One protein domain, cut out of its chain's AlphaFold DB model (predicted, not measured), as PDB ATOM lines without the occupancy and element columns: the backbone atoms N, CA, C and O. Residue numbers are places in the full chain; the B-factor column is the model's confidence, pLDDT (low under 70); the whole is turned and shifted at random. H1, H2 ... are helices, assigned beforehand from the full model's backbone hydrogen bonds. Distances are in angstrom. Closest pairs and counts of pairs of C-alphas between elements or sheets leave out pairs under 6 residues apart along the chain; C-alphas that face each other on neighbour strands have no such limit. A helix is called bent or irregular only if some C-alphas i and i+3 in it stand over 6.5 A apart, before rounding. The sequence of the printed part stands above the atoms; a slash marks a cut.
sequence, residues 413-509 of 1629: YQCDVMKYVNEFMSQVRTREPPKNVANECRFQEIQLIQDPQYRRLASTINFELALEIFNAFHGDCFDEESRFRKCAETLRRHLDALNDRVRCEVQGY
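Overview. This is residues 413 to 509 of the 1629 residues of a protein of Drosophila melanogaster (UniProt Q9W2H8). One long helix, H4, makes the longest axis, and the shorter H1 packs side by side with part of it, running the opposite way. The short helices H3 and H2 lie on one side of this pair, H3 packing steeply on H4, and a long loop of residues 446 to 462 joins H2 to H3. The 97 printed residues hold four named helices, H1, H2, H3 and H4 in chain order, and no named strand; the class is all helix. The whole is compact, with a radius of gyration of the C-alphas of 14.0 A, yet elongated, spanning 45 by 23 by 18 A.

Along the chain. H4, residues 480 to 509, is 43.5 A long, from C-alpha 480 at (13.134, 7.209, 53.003) to C-alpha 509 at (-20.894, -7.725, 30.400). H1, residues 417 to 428, begins at (-1.721, 3.249, 36.997) and is 16.0 A long. H3 is residues 463 to 470, 10.3 A, and H2 residues 440 to 445, 10.1 A. H2 is neither bent nor irregular, but only just: C-alphas 441 and 444 are 6.2 A apart.

Arrangement. H4 touches H1 with residues 484 to 496 alone, at a shallow tilt of 27 degrees, opposite ways; the closest C-alphas, of Val 421 and Ala 488, are 5.9 A apart. H4 touches H3 with residues 487 to 491 alone, at a steep tilt of 64 degrees; the closest C-alphas are those of Phe 470 and Cys 487, 5.7 A. H1 and H3 only just touch, with 3 pairs of C-alphas within 8 A, the closest those of Phe 424 and Leu 467, 7.0 A, and are about perpendicular at 74 degrees. Helix packing is mostly crossed, but only just, with 1 of 3 touching pairs at a shallow tilt. H2 is close to H3 but not clearly touching, the C-alphas of Phe 443 and Ile 469, their closest, being 7.1 A apart. H1 and H2 are apart. Every O i to N i+4 pair is within hydrogen-bond range in H1, H3 and H4; in H2 0 of 2 are, but 3 of 3 O i to N i+3 pairs.

Size, cuts and confidence. The two C-alphas farthest apart, of Phe 478 and Tyr 509, are 45.6 A apart. The printed part has no cut. The links H1 to H2 and H2 to H3 are long, and H3 to H4 is short. Mean pLDDT of the printed part is 88.0; residues 435 to 439 are under 70.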
ATOM      1  N   TYR A 413     -12.825   2.374  31.141       94.60
ATOM      2  CA  TYR A 413     -13.297   2.492  32.524       94.60
ATOM      3  C   TYR A 413     -12.155   2.527  33.550       94.60
ATOM      4  O   TYR A 413     -12.390   2.758  34.739       94.60
ATOM      5  N   GLN A 414     -10.919   2.295  33.109       96.16
ATOM      6  CA  GLN A 414      -9.740   2.169  33.961       96.16
ATOM      7  C   GLN A 414      -8.947   3.472  34.061       96.16
ATOM      8  O   GLN A 414      -9.116   4.401  33.271       96.16
ATOM      9  N   CYS A 415      -8.061   3.526  35.052       95.69
ATOM     10  CA  CYS A 415      -7.094   4.604  35.216       95.69
ATOM     11  C   CYS A 415      -5.701   4.195  34.707       95.69
ATOM     12  O   CYS A 415      -5.340   3.016  34.749       95.69
ATOM     13  N   ASP A 416      -4.890   5.164  34.279       96.34
ATOM     14  CA  ASP A 416      -3.461   4.955  34.026       96.34
ATOM     15  C   ASP A 416      -2.695   4.820  35.354       96.34
ATOM     16  O   ASP A 416      -2.318   5.806  35.997       96.34
ATOM     17  N   VAL A 417      -2.449   3.572  35.762       95.29
ATOM     18  CA  VAL A 417      -1.721   3.249  36.997       95.29
ATOM     19  C   VAL A 417      -0.324   3.866  36.996       95.29
ATOM     20  O   VAL A 417       0.113   4.395  38.016       95.29
ATOM     21  N   MET A 418       0.381   3.846  35.861       94.18
ATOM     22  CA  MET A 418       1.747   4.369  35.780       94.18
ATOM     23  C   MET A 418       1.768   5.883  35.960       94.18
ATOM     24  O   MET A 418       2.638   6.392  36.667       94.18
ATOM     25  N   LYS A 419       0.797   6.599  35.387       93.98
ATOM     26  CA  LYS A 419       0.631   8.040  35.608       93.98
ATOM     27  C   LYS A 419       0.477   8.353  37.095       93.98
ATOM     28  O   LYS A 419       1.275   9.123  37.627       93.98
ATOM     29  N   TYR A 420      -0.489   7.730  37.775       93.94
ATOM     30  CA  TYR A 420      -0.756   8.026  39.186       93.94
ATOM     31  C   TYR A 420       0.374   7.574  40.112       93.94
ATOM     32  O   TYR A 420       0.688   8.283  41.060       93.94
ATOM     33  N   VAL A 421       1.042   6.452  39.829       92.94
ATOM     34  CA  VAL A 421       2.208   5.996  40.606       92.94
ATOM     35  C   VAL A 421       3.397   6.946  40.440       92.94
ATOM     36  O   VAL A 421       4.057   7.274  41.426       92.94
ATOM     37  N   ASN A 422       3.665   7.425  39.222       92.40
ATOM     38  CA  ASN A 422       4.738   8.391  38.968       92.40
ATOM     39  C   ASN A 422       4.448   9.744  39.629       92.40
ATOM     40  O   ASN A 422       5.330  10.335  40.255       92.40
ATOM     41  N   GLU A 423       3.205  10.217  39.528       91.56
ATOM     42  CA  GLU A 423       2.760  11.461  40.158       91.56
ATOM     43  C   GLU A 423       2.806  11.349  41.690       91.56
ATOM     44  O   GLU A 423       3.303  12.249  42.369       91.56
ATOM     45  N   PHE A 424       2.407  10.196  42.235       92.30
ATOM     46  CA  PHE A 424       2.487   9.896  43.662       92.30
ATOM     47  C   PHE A 424       3.937   9.865  44.149       92.30
ATOM     48  O   PHE A 424       4.256  10.520  45.137       92.30
ATOM     49  N   MET A 425       4.844   9.197  43.425       89.60
ATOM     50  CA  MET A 425       6.285   9.196  43.727       89.60
ATOM     51  C   MET A 425       6.887  10.605  43.719       89.60
ATOM     52  O   MET A 425       7.750  10.913  44.543       89.60
ATOM     53  N   SER A 426       6.445  11.472  42.805       88.36
ATOM     54  CA  SER A 426       6.904  12.862  42.757       88.36
ATOM     55  C   SER A 426       6.432  13.671  43.968       88.36
ATOM     56  O   SER A 426       7.199  14.483  44.484       88.36
ATOM     57  N   GLN A 427       5.192  13.472  44.426       89.08
ATOM     58  CA  GLN A 427       4.608  14.233  45.539       89.08
ATOM     59  C   GLN A 427       4.998  13.698  46.922       89.08
ATOM     60  O   GLN A 427       5.209  14.475  47.850       89.08
ATOM     61  N   VAL A 428       5.162  12.384  47.074       87.10
ATOM     62  CA  VAL A 428       5.596  11.762  48.335       87.10
ATOM     63  C   VAL A 428       6.996  12.222  48.758       87.10
ATOM     64  O   VAL A 428       7.275  12.321  49.948       87.10
ATOM     65  N   ARG A 429       7.861  12.583  47.803       85.97
ATOM     66  CA  ARG A 429       9.198  13.132  48.085       85.97
ATOM     67  C   ARG A 429       9.184  14.547  48.667       85.97
ATOM     68  O   ARG A 429      10.188  14.973  49.227       85.97
ATOM     69  N   THR A 430       8.088  15.287  48.509       83.50
ATOM     70  CA  THR A 430       7.966  16.682  48.964       83.50
ATOM     71  C   THR A 430       6.978  16.857  50.117       83.50
ATOM     72  O   THR A 430       6.884  17.955  50.663       83.50
ATOM     73  N   ARG A 431       6.265  15.796  50.518       79.46
ATOM     74  CA  ARG A 431       5.247  15.821  51.576       79.46
ATOM     75  C   ARG A 431       5.572  14.840  52.699       79.46
ATOM     76  O   ARG A 431       5.811  13.657  52.451       79.46
ATOM     77  N   GLU A 432       5.507  15.316  53.939       72.69
ATOM     78  CA  GLU A 432       5.649  14.444  55.109       72.69
ATOM     79  C   GLU A 432       4.492  13.430  55.201       72.69
ATOM     80  O   GLU A 432       3.344  13.776  54.897       72.69
ATOM     81  N   PRO A 433       4.772  12.179  55.616       74.15
ATOM     82  CA  PRO A 433       3.740  11.181  55.871       74.15
ATOM     83  C   PRO A 433       2.820  11.618  57.031       74.15
ATOM     84  O   PRO A 433       3.300  12.194  58.015       74.15
ATOM     85  N   PRO A 434       1.503  11.344  56.971       70.61
ATOM     86  CA  PRO A 434       0.585  11.651  58.060       70.61
ATOM     87  C   PRO A 434       0.998  10.913  59.338       70.61
ATOM     88  O   PRO A 434       1.452   9.770  59.302       70.61
ATOM     89  N   LYS A 435       0.797  11.550  60.499       66.56
ATOM     90  CA  LYS A 435       1.236  11.016  61.806       66.56
ATOM     91  C   LYS A 435       0.615   9.664  62.183       66.56
ATOM     92  O   LYS A 435       1.159   8.981  63.044       66.56
ATOM     93  N   ASN A 436      -0.496   9.283  61.554       61.35
ATOM     94  CA  ASN A 436      -1.195   8.026  61.797       61.35
ATOM     95  C   ASN A 436      -1.108   7.141  60.549       61.35
ATOM     96  O   ASN A 436      -1.507   7.563  59.466       61.35
ATOM     97  N   VAL A 437      -0.626   5.907  60.713       62.44
ATOM     98  CA  VAL A 437      -0.645   4.888  59.653       62.44
ATOM     99  C   VAL A 437      -2.105   4.579  59.319       62.44
ATOM    100  O   VAL A 437      -2.871   4.182  60.200       62.44
ATOM    101  N   ALA A 438      -2.510   4.798  58.065       61.23
ATOM    102  CA  ALA A 438      -3.862   4.493  57.619       61.23
ATOM    103  C   ALA A 438      -4.118   2.979  57.713       61.23
ATOM    104  O   ALA A 438      -3.320   2.170  57.242       61.23
ATOM    105  N   ASN A 439      -5.227   2.601  58.349       69.28
ATOM    106  CA  ASN A 439      -5.654   1.209  58.452       69.28
ATOM    107  C   ASN A 439      -6.084   0.699  57.063       69.28
ATOM    108  O   ASN A 439      -6.719   1.448  56.320       69.28
ATOM    109  N   GLU A 440      -5.781  -0.556  56.711       76.66
ATOM    110  CA  GLU A 440      -6.063  -1.119  55.374       76.66
ATOM    111  C   GLU A 440      -7.546  -1.024  54.981       76.66
ATOM    112  O   GLU A 440      -7.872  -0.944  53.798       76.66
ATOM    113  N   CYS A 441      -8.462  -0.958  55.954       78.76
ATOM    114  CA  CYS A 441      -9.883  -0.726  55.691       78.76
ATOM    115  C   CYS A 441     -10.156   0.583  54.927       78.76
ATOM    116  O   CYS A 441     -11.082   0.622  54.119       78.76
ATOM    117  N   ARG A 442      -9.322   1.616  55.106       86.09
ATOM    118  CA  ARG A 442      -9.441   2.895  54.388       86.09
ATOM    119  C   ARG A 442      -9.111   2.784  52.907       86.09
ATOM    120  O   ARG A 442      -9.524   3.638  52.135       86.09
ATOM    121  N   PHE A 443      -8.416   1.730  52.468       87.41
ATOM    122  CA  PHE A 443      -8.086   1.566  51.048       87.41
ATOM    123  C   PHE A 443      -9.353   1.519  50.184       87.41
ATOM    124  O   PHE A 443      -9.328   1.955  49.042       87.41
ATOM    125  N   GLN A 444     -10.483   1.055  50.733       85.21
ATOM    126  CA  GLN A 444     -11.767   1.019  50.026       85.21
ATOM    127  C   GLN A 444     -12.370   2.409  49.741       85.21
ATOM    128  O   GLN A 444     -13.274   2.506  48.909       85.21
ATOM    129  N   GLU A 445     -11.883   3.470  50.398       89.46
ATOM    130  CA  GLU A 445     -12.290   4.860  50.140       89.46
ATOM    131  C   GLU A 445     -11.767   5.366  48.784       89.46
ATOM    132  O   GLU A 445     -12.371   6.248  48.173       89.46
ATOM    133  N   ILE A 446     -10.667   4.793  48.281       91.31
ATOM    134  CA  ILE A 446     -10.178   5.093  46.936       91.31
ATOM    135  C   ILE A 446     -10.968   4.266  45.930       91.31
ATOM    136  O   ILE A 446     -10.869   3.041  45.870       91.31
ATOM    137  N   GLN A 447     -11.749   4.962  45.109       91.34
ATOM    138  CA  GLN A 447     -12.508   4.373  44.014       91.34
ATOM    139  C   GLN A 447     -12.193   5.062  42.691       91.34
ATOM    140  O   GLN A 447     -11.753   6.213  42.649       91.34
ATOM    141  N   LEU A 448     -12.434   4.331  41.603       92.10
ATOM    142  CA  LEU A 448     -12.341   4.866  40.252       92.10
ATOM    143  C   LEU A 448     -13.528   5.788  39.979       92.10
ATOM    144  O   LEU A 448     -14.680   5.356  40.001       92.10
ATOM    145  N   ILE A 449     -13.222   7.042  39.672       92.29
ATOM    146  CA  ILE A 449     -14.157   8.043  39.175       92.29
ATOM    147  C   ILE A 449     -14.106   7.976  37.650       92.29
ATOM    148  O   ILE A 449     -13.069   8.260  37.043       92.29
ATOM    149  N   GLN A 450     -15.216   7.569  37.041       91.79
ATOM    150  CA  GLN A 450     -15.324   7.382  35.597       91.79
ATOM    151  C   GLN A 450     -15.037   8.690  34.843       91.79
ATOM    152  O   GLN A 450     -15.554   9.745  35.209       91.79
ATOM    153  N   ASP A 451     -14.230   8.627  33.777       94.11
ATOM    154  CA  ASP A 451     -14.039   9.773  32.879       94.11
ATOM    155  C   ASP A 451     -15.377  10.112  32.193       94.11
ATOM    156  O   ASP A 451     -15.917   9.242  31.503       94.11
ATOM    157  N   PRO A 452     -15.889  11.355  32.289       91.22
ATOM    158  CA  PRO A 452     -17.143  11.750  31.639       91.22
ATOM    159  C   PRO A 452     -17.117  11.609  30.111       91.22
ATOM    160  O   PRO A 452     -18.158  11.636  29.465       91.22
ATOM    161  N   GLN A 453     -15.923  11.508  29.519       93.24
ATOM    162  CA  GLN A 453     -15.710  11.307  28.089       93.24
ATOM    163  C   GLN A 453     -15.342   9.855  27.735       93.24
ATOM    164  O   GLN A 453     -15.133   9.570  26.558       93.24
ATOM    165  N   TYR A 454     -15.277   8.931  28.698       93.41
ATOM    166  CA  TYR A 454     -14.974   7.513  28.463       93.41
ATOM    167  C   TYR A 454     -13.708   7.288  27.621       93.41
ATOM    168  O   TYR A 454     -13.684   6.426  26.752       93.41
ATOM    169  N   ARG A 455     -12.653   8.084  27.838       93.58
ATOM    170  CA  ARG A 455     -11.363   7.902  27.154       93.58
ATOM    171  C   ARG A 455     -10.563   6.768  27.796       93.58
ATOM    172  O   ARG A 455     -10.647   6.542  29.004       93.58
ATOM    173  N   ARG A 456      -9.728   6.085  27.002       93.65
ATOM    174  CA  ARG A 456      -8.856   5.005  27.494       93.65
ATOM    175  C   ARG A 456      -7.943   5.485  28.621       93.65
ATOM    176  O   ARG A 456      -7.273   6.506  28.483       93.65
ATOM    177  N   LEU A 457      -7.908   4.715  29.708       95.11
ATOM    178  CA  LEU A 457      -7.077   4.918  30.897       95.11
ATOM    179  C   LEU A 457      -7.233   6.312  31.542       95.11
ATOM    180  O   LEU A 457      -6.356   6.769  32.281       95.11
ATOM    181  N   ALA A 458      -8.346   6.998  31.267       95.03
ATOM    182  CA  ALA A 458      -8.582   8.369  31.700       95.03
ATOM    183  C   ALA A 458      -9.411   8.476  32.983       95.03
ATOM    184  O   ALA A 458      -9.519   9.583  33.519       95.03
ATOM    185  N   SER A 459      -9.969   7.368  33.494       94.45
ATOM    186  CA  SER A 459     -10.646   7.385  34.792       94.45
ATOM    187  C   SER A 459      -9.689   7.886  35.868       94.45
ATOM    188  O   SER A 459      -8.472   7.657  35.839       94.45
ATOM    189  N   THR A 460     -10.246   8.622  36.817       94.92
ATOM    190  CA  THR A 460      -9.480   9.304  37.852       94.92
ATOM    191  C   THR A 460      -9.707   8.671  39.213       94.92
ATOM    192  O   THR A 460     -10.547   7.790  39.383       94.92
ATOM    193  N   ILE A 461      -8.911   9.092  40.183       94.06
ATOM    194  CA  ILE A 461      -9.084   8.763  41.594       94.06
ATOM    195  C   ILE A 461      -9.090  10.066  42.382       94.06
ATOM    196  O   ILE A 461      -8.579  11.085  41.908       94.06
ATOM    197  N   ASN A 462      -9.599  10.034  43.611       93.26
ATOM    198  CA  ASN A 462      -9.326  11.115  44.547       93.26
ATOM    199  C   ASN A 462      -7.840  11.066  44.947       93.26
ATOM    200  O   ASN A 462      -7.446  10.363  45.876       93.26
ATOM    201  N   PHE A 463      -7.008  11.772  44.180       90.67
ATOM    202  CA  PHE A 463      -5.556  11.714  44.314       90.67
ATOM    203  C   PHE A 463      -5.066  12.258  45.659       90.67
ATOM    204  O   PHE A 463      -4.117  11.728  46.234       90.67
ATOM    205  N   GLU A 464      -5.749  13.268  46.199       89.06
ATOM    206  CA  GLU A 464      -5.390  13.857  47.486       89.06
ATOM    207  C   GLU A 464      -5.658  12.883  48.637       89.06
ATOM    208  O   GLU A 464      -4.811  12.692  49.510       89.06
ATOM    209  N   LEU A 465      -6.787  12.173  48.571       89.40
ATOM    210  CA  LEU A 465      -7.099  11.090  49.498       89.40
ATOM    211  C   LEU A 465      -6.108   9.921  49.354       89.40
ATOM    212  O   LEU A 465      -5.729   9.299  50.344       89.40
ATOM    213  N   ALA A 466      -5.623   9.638  48.139       90.11
ATOM    214  CA  ALA A 466      -4.608   8.608  47.927       90.11
ATOM    215  C   ALA A 466      -3.260   8.989  48.564       90.11
ATOM    216  O   ALA A 466      -2.613   8.134  49.169       90.11
ATOM    217  N   LEU A 467      -2.855  10.264  48.488       88.50
ATOM    218  CA  LEU A 467      -1.688  10.786  49.210       88.50
ATOM    219  C   LEU A 467      -1.852  10.661  50.725       88.50
ATOM    220  O   LEU A 467      -0.902  10.274  51.399       88.50
ATOM    221  N   GLU A 468      -3.040  10.942  51.258       86.39
ATOM    222  CA  GLU A 468      -3.330  10.789  52.685       86.39
ATOM    223  C   GLU A 468      -3.237   9.325  53.144       86.39
ATOM    224  O   GLU A 468      -2.662   9.033  54.189       86.39
ATOM    225  N   ILE A 469      -3.783   8.390  52.368       88.00
ATOM    226  CA  ILE A 469      -3.896   6.988  52.783       88.00
ATOM    227  C   ILE A 469      -2.587   6.219  52.565       88.00
ATOM    228  O   ILE A 469      -2.155   5.474  53.443       88.00
ATOM    229  N   PHE A 470      -1.948   6.376  51.402       88.73
ATOM    230  CA  PHE A 470      -0.823   5.525  51.004       88.73
ATOM    231  C   PHE A 470       0.555   6.105  51.352       88.73
ATOM    232  O   PHE A 470       1.535   5.362  51.329       88.73
ATOM    233  N   ASN A 471       0.684   7.395  51.694       88.61
ATOM    234  CA  ASN A 471       1.957   7.972  52.152       88.61
ATOM    235  C   ASN A 471       2.240   7.610  53.625       88.61
ATOM    236  O   ASN A 471       2.317   8.487  54.475       88.61
ATOM    237  N   ALA A 472       2.372   6.323  53.950       82.43
ATOM    238  CA  ALA A 472       2.503   5.842  55.326       82.43
ATOM    239  C   ALA A 472       3.946   5.461  55.719       82.43
ATOM    240  O   ALA A 472       4.849   5.359  54.883       82.43
ATOM    241  N   PHE A 473       4.166   5.236  57.019       77.23
ATOM    242  CA  PHE A 473       5.379   4.595  57.532       77.23
ATOM    243  C   PHE A 473       5.263   3.067  57.451       77.23
ATOM    244  O   PHE A 473       4.257   2.493  57.861       77.23
ATOM    245  N   HIS A 474       6.330   2.415  56.984       74.75
ATOM    246  CA  HIS A 474       6.446   0.960  56.885       74.75
ATOM    247  C   HIS A 474       7.603   0.469  57.767       74.75
ATOM    248  O   HIS A 474       8.734   0.926  57.617       74.75
ATOM    249  N   GLY A 475       7.324  -0.444  58.705       71.66
ATOM    250  CA  GLY A 475       8.301  -0.917  59.701       71.66
ATOM    251  C   GLY A 475       9.460  -1.751  59.135       71.66
ATOM    252  O   GLY A 475      10.440  -1.990  59.832       71.66
ATOM    253  N   ASP A 476       9.353  -2.182  57.881       77.41
ATOM    254  CA  ASP A 476      10.342  -2.945  57.117       77.41
ATOM    255  C   ASP A 476      11.201  -2.073  56.175       77.41
ATOM    256  O   ASP A 476      11.985  -2.608  55.390       77.41
ATOM    257  N   CYS A 477      11.078  -0.742  56.241       78.69
ATOM    258  CA  CYS A 477      11.866   0.200  55.437       78.69
ATOM    259  C   CYS A 477      12.958   0.876  56.287       78.69
ATOM    260  O   CYS A 477      12.670   1.419  57.351       78.69
ATOM    261  N   PHE A 478      14.211   0.852  55.816       77.30
ATOM    262  CA  PHE A 478      15.384   1.344  56.565       77.30
ATOM    263  C   PHE A 478      15.875   2.733  56.120       77.30
ATOM    264  O   PHE A 478      16.756   3.304  56.762       77.30
ATOM    265  N   ASP A 479      15.307   3.289  55.049       85.84
ATOM    266  CA  ASP A 479      15.563   4.645  54.559       85.84
ATOM    267  C   ASP A 479      14.312   5.227  53.863       85.84
ATOM    268  O   ASP A 479      13.367   4.506  53.531       85.84
ATOM    269  N   GLU A 480      14.281   6.546  53.649       82.99
ATOM    270  CA  GLU A 480      13.134   7.209  53.003       82.99
ATOM    271  C   GLU A 480      12.911   6.725  51.563       82.99
ATOM    272  O   GLU A 480      11.769   6.586  51.134       82.99
ATOM    273  N   GLU A 481      13.967   6.386  50.819       84.58
ATOM    274  CA  GLU A 481      13.821   5.944  49.427       84.58
ATOM    275  C   GLU A 481      13.147   4.562  49.337       84.58
ATOM    276  O   GLU A 481      12.333   4.315  48.443       84.58
ATOM    277  N   SER A 482      13.437   3.665  50.281       85.33
ATOM    278  CA  SER A 482      12.760   2.374  50.424       85.33
ATOM    279  C   SER A 482      11.312   2.540  50.891       85.33
ATOM    280  O   SER A 482      10.440   1.860  50.342       85.33
ATOM    281  N   ARG A 483      11.019   3.504  51.779       87.66
ATOM    282  CA  ARG A 483       9.639   3.875  52.144       87.66
ATOM    283  C   ARG A 483       8.854   4.379  50.933       87.66
ATOM    284  O   ARG A 483       7.776   3.859  50.662       87.66
ATOM    285  N   PHE A 484       9.404   5.326  50.168       88.39
ATOM    286  CA  PHE A 484       8.753   5.877  48.974       88.39
ATOM    287  C   PHE A 484       8.379   4.778  47.978       88.39
ATOM    288  O   PHE A 484       7.231   4.713  47.533       88.39
ATOM    289  N   ARG A 485       9.320   3.867  47.680       86.73
ATOM    290  CA  ARG A 485       9.057   2.726  46.792       86.73
ATOM    291  C   ARG A 485       7.958   1.826  47.342       86.73
ATOM    292  O   ARG A 485       7.074   1.450  46.583       86.73
ATOM    293  N   LYS A 486       7.972   1.515  48.642       87.45
ATOM    294  CA  LYS A 486       6.955   0.664  49.275       87.45
ATOM    295  C   LYS A 486       5.561   1.299  49.229       87.45
ATOM    296  O   LYS A 486       4.605   0.619  48.855       87.45
ATOM    297  N   CYS A 487       5.445   2.591  49.535       89.22
ATOM    298  CA  CYS A 487       4.185   3.334  49.455       89.22
ATOM    299  C   CYS A 487       3.638   3.347  48.021       89.22
ATOM    300  O   CYS A 487       2.483   2.993  47.787       89.22
ATOM    301  N   ALA A 488       4.492   3.687  47.050       90.56
ATOM    302  CA  ALA A 488       4.130   3.705  45.638       90.56
ATOM    303  C   ALA A 488       3.731   2.316  45.124       90.56
ATOM    304  O   ALA A 488       2.789   2.190  44.346       90.56
ATOM    305  N   GLU A 489       4.400   1.259  45.584       90.96
ATOM    306  CA  GLU A 489       4.076  -0.117  45.217       90.96
ATOM    307  C   GLU A 489       2.769  -0.602  45.866       90.96
ATOM    308  O   GLU A 489       2.019  -1.358  45.249       90.96
ATOM    309  N   THR A 490       2.446  -0.125  47.071       90.29
ATOM    310  CA  THR A 490       1.170  -0.416  47.744       90.29
ATOM    311  C   THR A 490       0.007   0.269  47.026       90.29
ATOM    312  O   THR A 490      -0.988  -0.389  46.718       90.29
ATOM    313  N   LEU A 491       0.163   1.550  46.665       92.06
ATOM    314  CA  LEU A 491      -0.797   2.257  45.814       92.06
ATOM    315  C   LEU A 491      -0.949   1.549  44.463       92.06
ATOM    316  O   LEU A 491      -2.070   1.285  44.041       92.06
ATOM    317  N   ARG A 492       0.164   1.186  43.810       95.18
ATOM    318  CA  ARG A 492       0.156   0.459  42.534       95.18
ATOM    319  C   ARG A 492      -0.683  -0.812  42.620       95.18
ATOM    320  O   ARG A 492      -1.589  -0.976  41.818       95.18
ATOM    321  N   ARG A 493      -0.433  -1.665  43.620       93.41
ATOM    322  CA  ARG A 493      -1.199  -2.909  43.826       93.41
ATOM    323  C   ARG A 493      -2.685  -2.641  44.042       93.41
ATOM    324  O   ARG A 493      -3.511  -3.407  43.556       93.41
ATOM    325  N   HIS A 494      -3.031  -1.574  44.760       94.11
ATOM    326  CA  HIS A 494      -4.426  -1.208  44.974       94.11
ATOM    327  C   HIS A 494      -5.104  -0.723  43.683       94.11
ATOM    328  O   HIS A 494      -6.204  -1.174  43.368       94.11
ATOM    329  N   LEU A 495      -4.440   0.142  42.909       95.51
ATOM    330  CA  LEU A 495      -4.945   0.616  41.618       95.51
ATOM    331  C   LEU A 495      -5.041  -0.516  40.590       95.51
ATOM    332  O   LEU A 495      -6.057  -0.612  39.907       95.51
ATOM    333  N   ASP A 496      -4.052  -1.414  40.537       96.24
ATOM    334  CA  ASP A 496      -4.100  -2.634  39.724       96.24
ATOM    335  C   ASP A 496      -5.310  -3.497  40.126       96.24
ATOM    336  O   ASP A 496      -6.063  -3.935  39.264       96.24
ATOM    337  N   ALA A 497      -5.579  -3.664  41.428       94.60
ATOM    338  CA  ALA A 497      -6.741  -4.412  41.915       94.60
ATOM    339  C   ALA A 497      -8.094  -3.736  41.604       94.60
ATOM    340  O   ALA A 497      -9.096  -4.428  41.401       94.60
ATOM    341  N   LEU A 498      -8.162  -2.398  41.590       95.02
ATOM    342  CA  LEU A 498      -9.353  -1.656  41.157       95.02
ATOM    343  C   LEU A 498      -9.577  -1.808  39.651       95.02
ATOM    344  O   LEU A 498     -10.683  -2.153  39.229       95.02
ATOM    345  N   ASN A 499      -8.524  -1.606  38.855       96.50
ATOM    346  CA  ASN A 499      -8.557  -1.809  37.413       96.50
ATOM    347  C   ASN A 499      -8.939  -3.258  37.071       96.50
ATOM    348  O   ASN A 499      -9.753  -3.467  36.174       96.50
ATOM    349  N   ASP A 500      -8.431  -4.249  37.805       95.98
ATOM    350  CA  ASP A 500      -8.780  -5.660  37.627       95.98
ATOM    351  C   ASP A 500     -10.233  -5.965  37.975       95.98
ATOM    352  O   ASP A 500     -10.891  -6.695  37.235       95.98
ATOM    353  N   ARG A 501     -10.777  -5.363  39.039       94.23
ATOM    354  CA  ARG A 501     -12.210  -5.474  39.355       94.23
ATOM    355  C   ARG A 501     -13.075  -4.963  38.208       94.23
ATOM    356  O   ARG A 501     -13.986  -5.665  37.779       94.23
ATOM    357  N   VAL A 502     -12.752  -3.782  37.683       94.01
ATOM    358  CA  VAL A 502     -13.453  -3.192  36.532       94.01
ATOM    359  C   VAL A 502     -13.290  -4.055  35.282       94.01
ATOM    360  O   VAL A 502     -14.259  -4.288  34.567       94.01
ATOM    361  N   ARG A 503     -12.091  -4.591  35.033       94.35
ATOM    362  CA  ARG A 503     -11.828  -5.514  33.922       94.35
ATOM    363  C   ARG A 503     -12.702  -6.759  34.013       94.35
ATOM    364  O   ARG A 503     -13.321  -7.117  33.019       94.35
ATOM    365  N   CYS A 504     -12.784  -7.392  35.182       94.16
ATOM    366  CA  CYS A 504     -13.637  -8.559  35.402       94.16
ATOM    367  C   CYS A 504     -15.126  -8.232  35.223       94.16
ATOM    368  O   CYS A 504     -15.833  -8.992  34.566       94.16
ATOM    369  N   GLU A 505     -15.588  -7.104  35.765       93.20
ATOM    370  CA  GLU A 505     -16.974  -6.636  35.636       93.20
ATOM    371  C   GLU A 505     -17.353  -6.400  34.163       93.20
ATOM    372  O   GLU A 505     -18.291  -7.012  33.651       93.20
ATOM    373  N   VAL A 506     -16.571  -5.583  33.452       92.94
ATOM    374  CA  VAL A 506     -16.795  -5.263  32.034       92.94
ATOM    375  C   VAL A 506     -16.663  -6.509  31.158       92.94
ATOM    376  O   VAL A 506     -17.466  -6.698  30.247       92.94
ATOM    377  N   GLN A 507     -15.711  -7.405  31.443       92.57
ATOM    378  CA  GLN A 507     -15.598  -8.678  30.728       92.57
ATOM    379  C   GLN A 507     -16.836  -9.560  30.937       92.57
ATOM    380  O   GLN A 507     -17.271 -10.224  29.998       92.57
ATOM    381  N   GLY A 508     -17.432  -9.540  32.134       92.65
ATOM    382  CA  GLY A 508     -18.718 -10.181  32.405       92.65
ATOM    383  C   GLY A 508     -19.826  -9.657  31.489       92.65
ATOM    384  O   GLY A 508     -20.530 -10.453  30.870       92.65
ATOM    385  N   TYR A 509     -19.927  -8.335  31.321       92.37
ATOM    386  CA  TYR A 509     -20.894  -7.725  30.400       92.37
ATOM    387  C   TYR A 509     -20.619  -8.062  28.932       92.37
ATOM    388  O   TYR A 509     -21.562  -8.328  28.195       92.37
TER     389      TYR A 509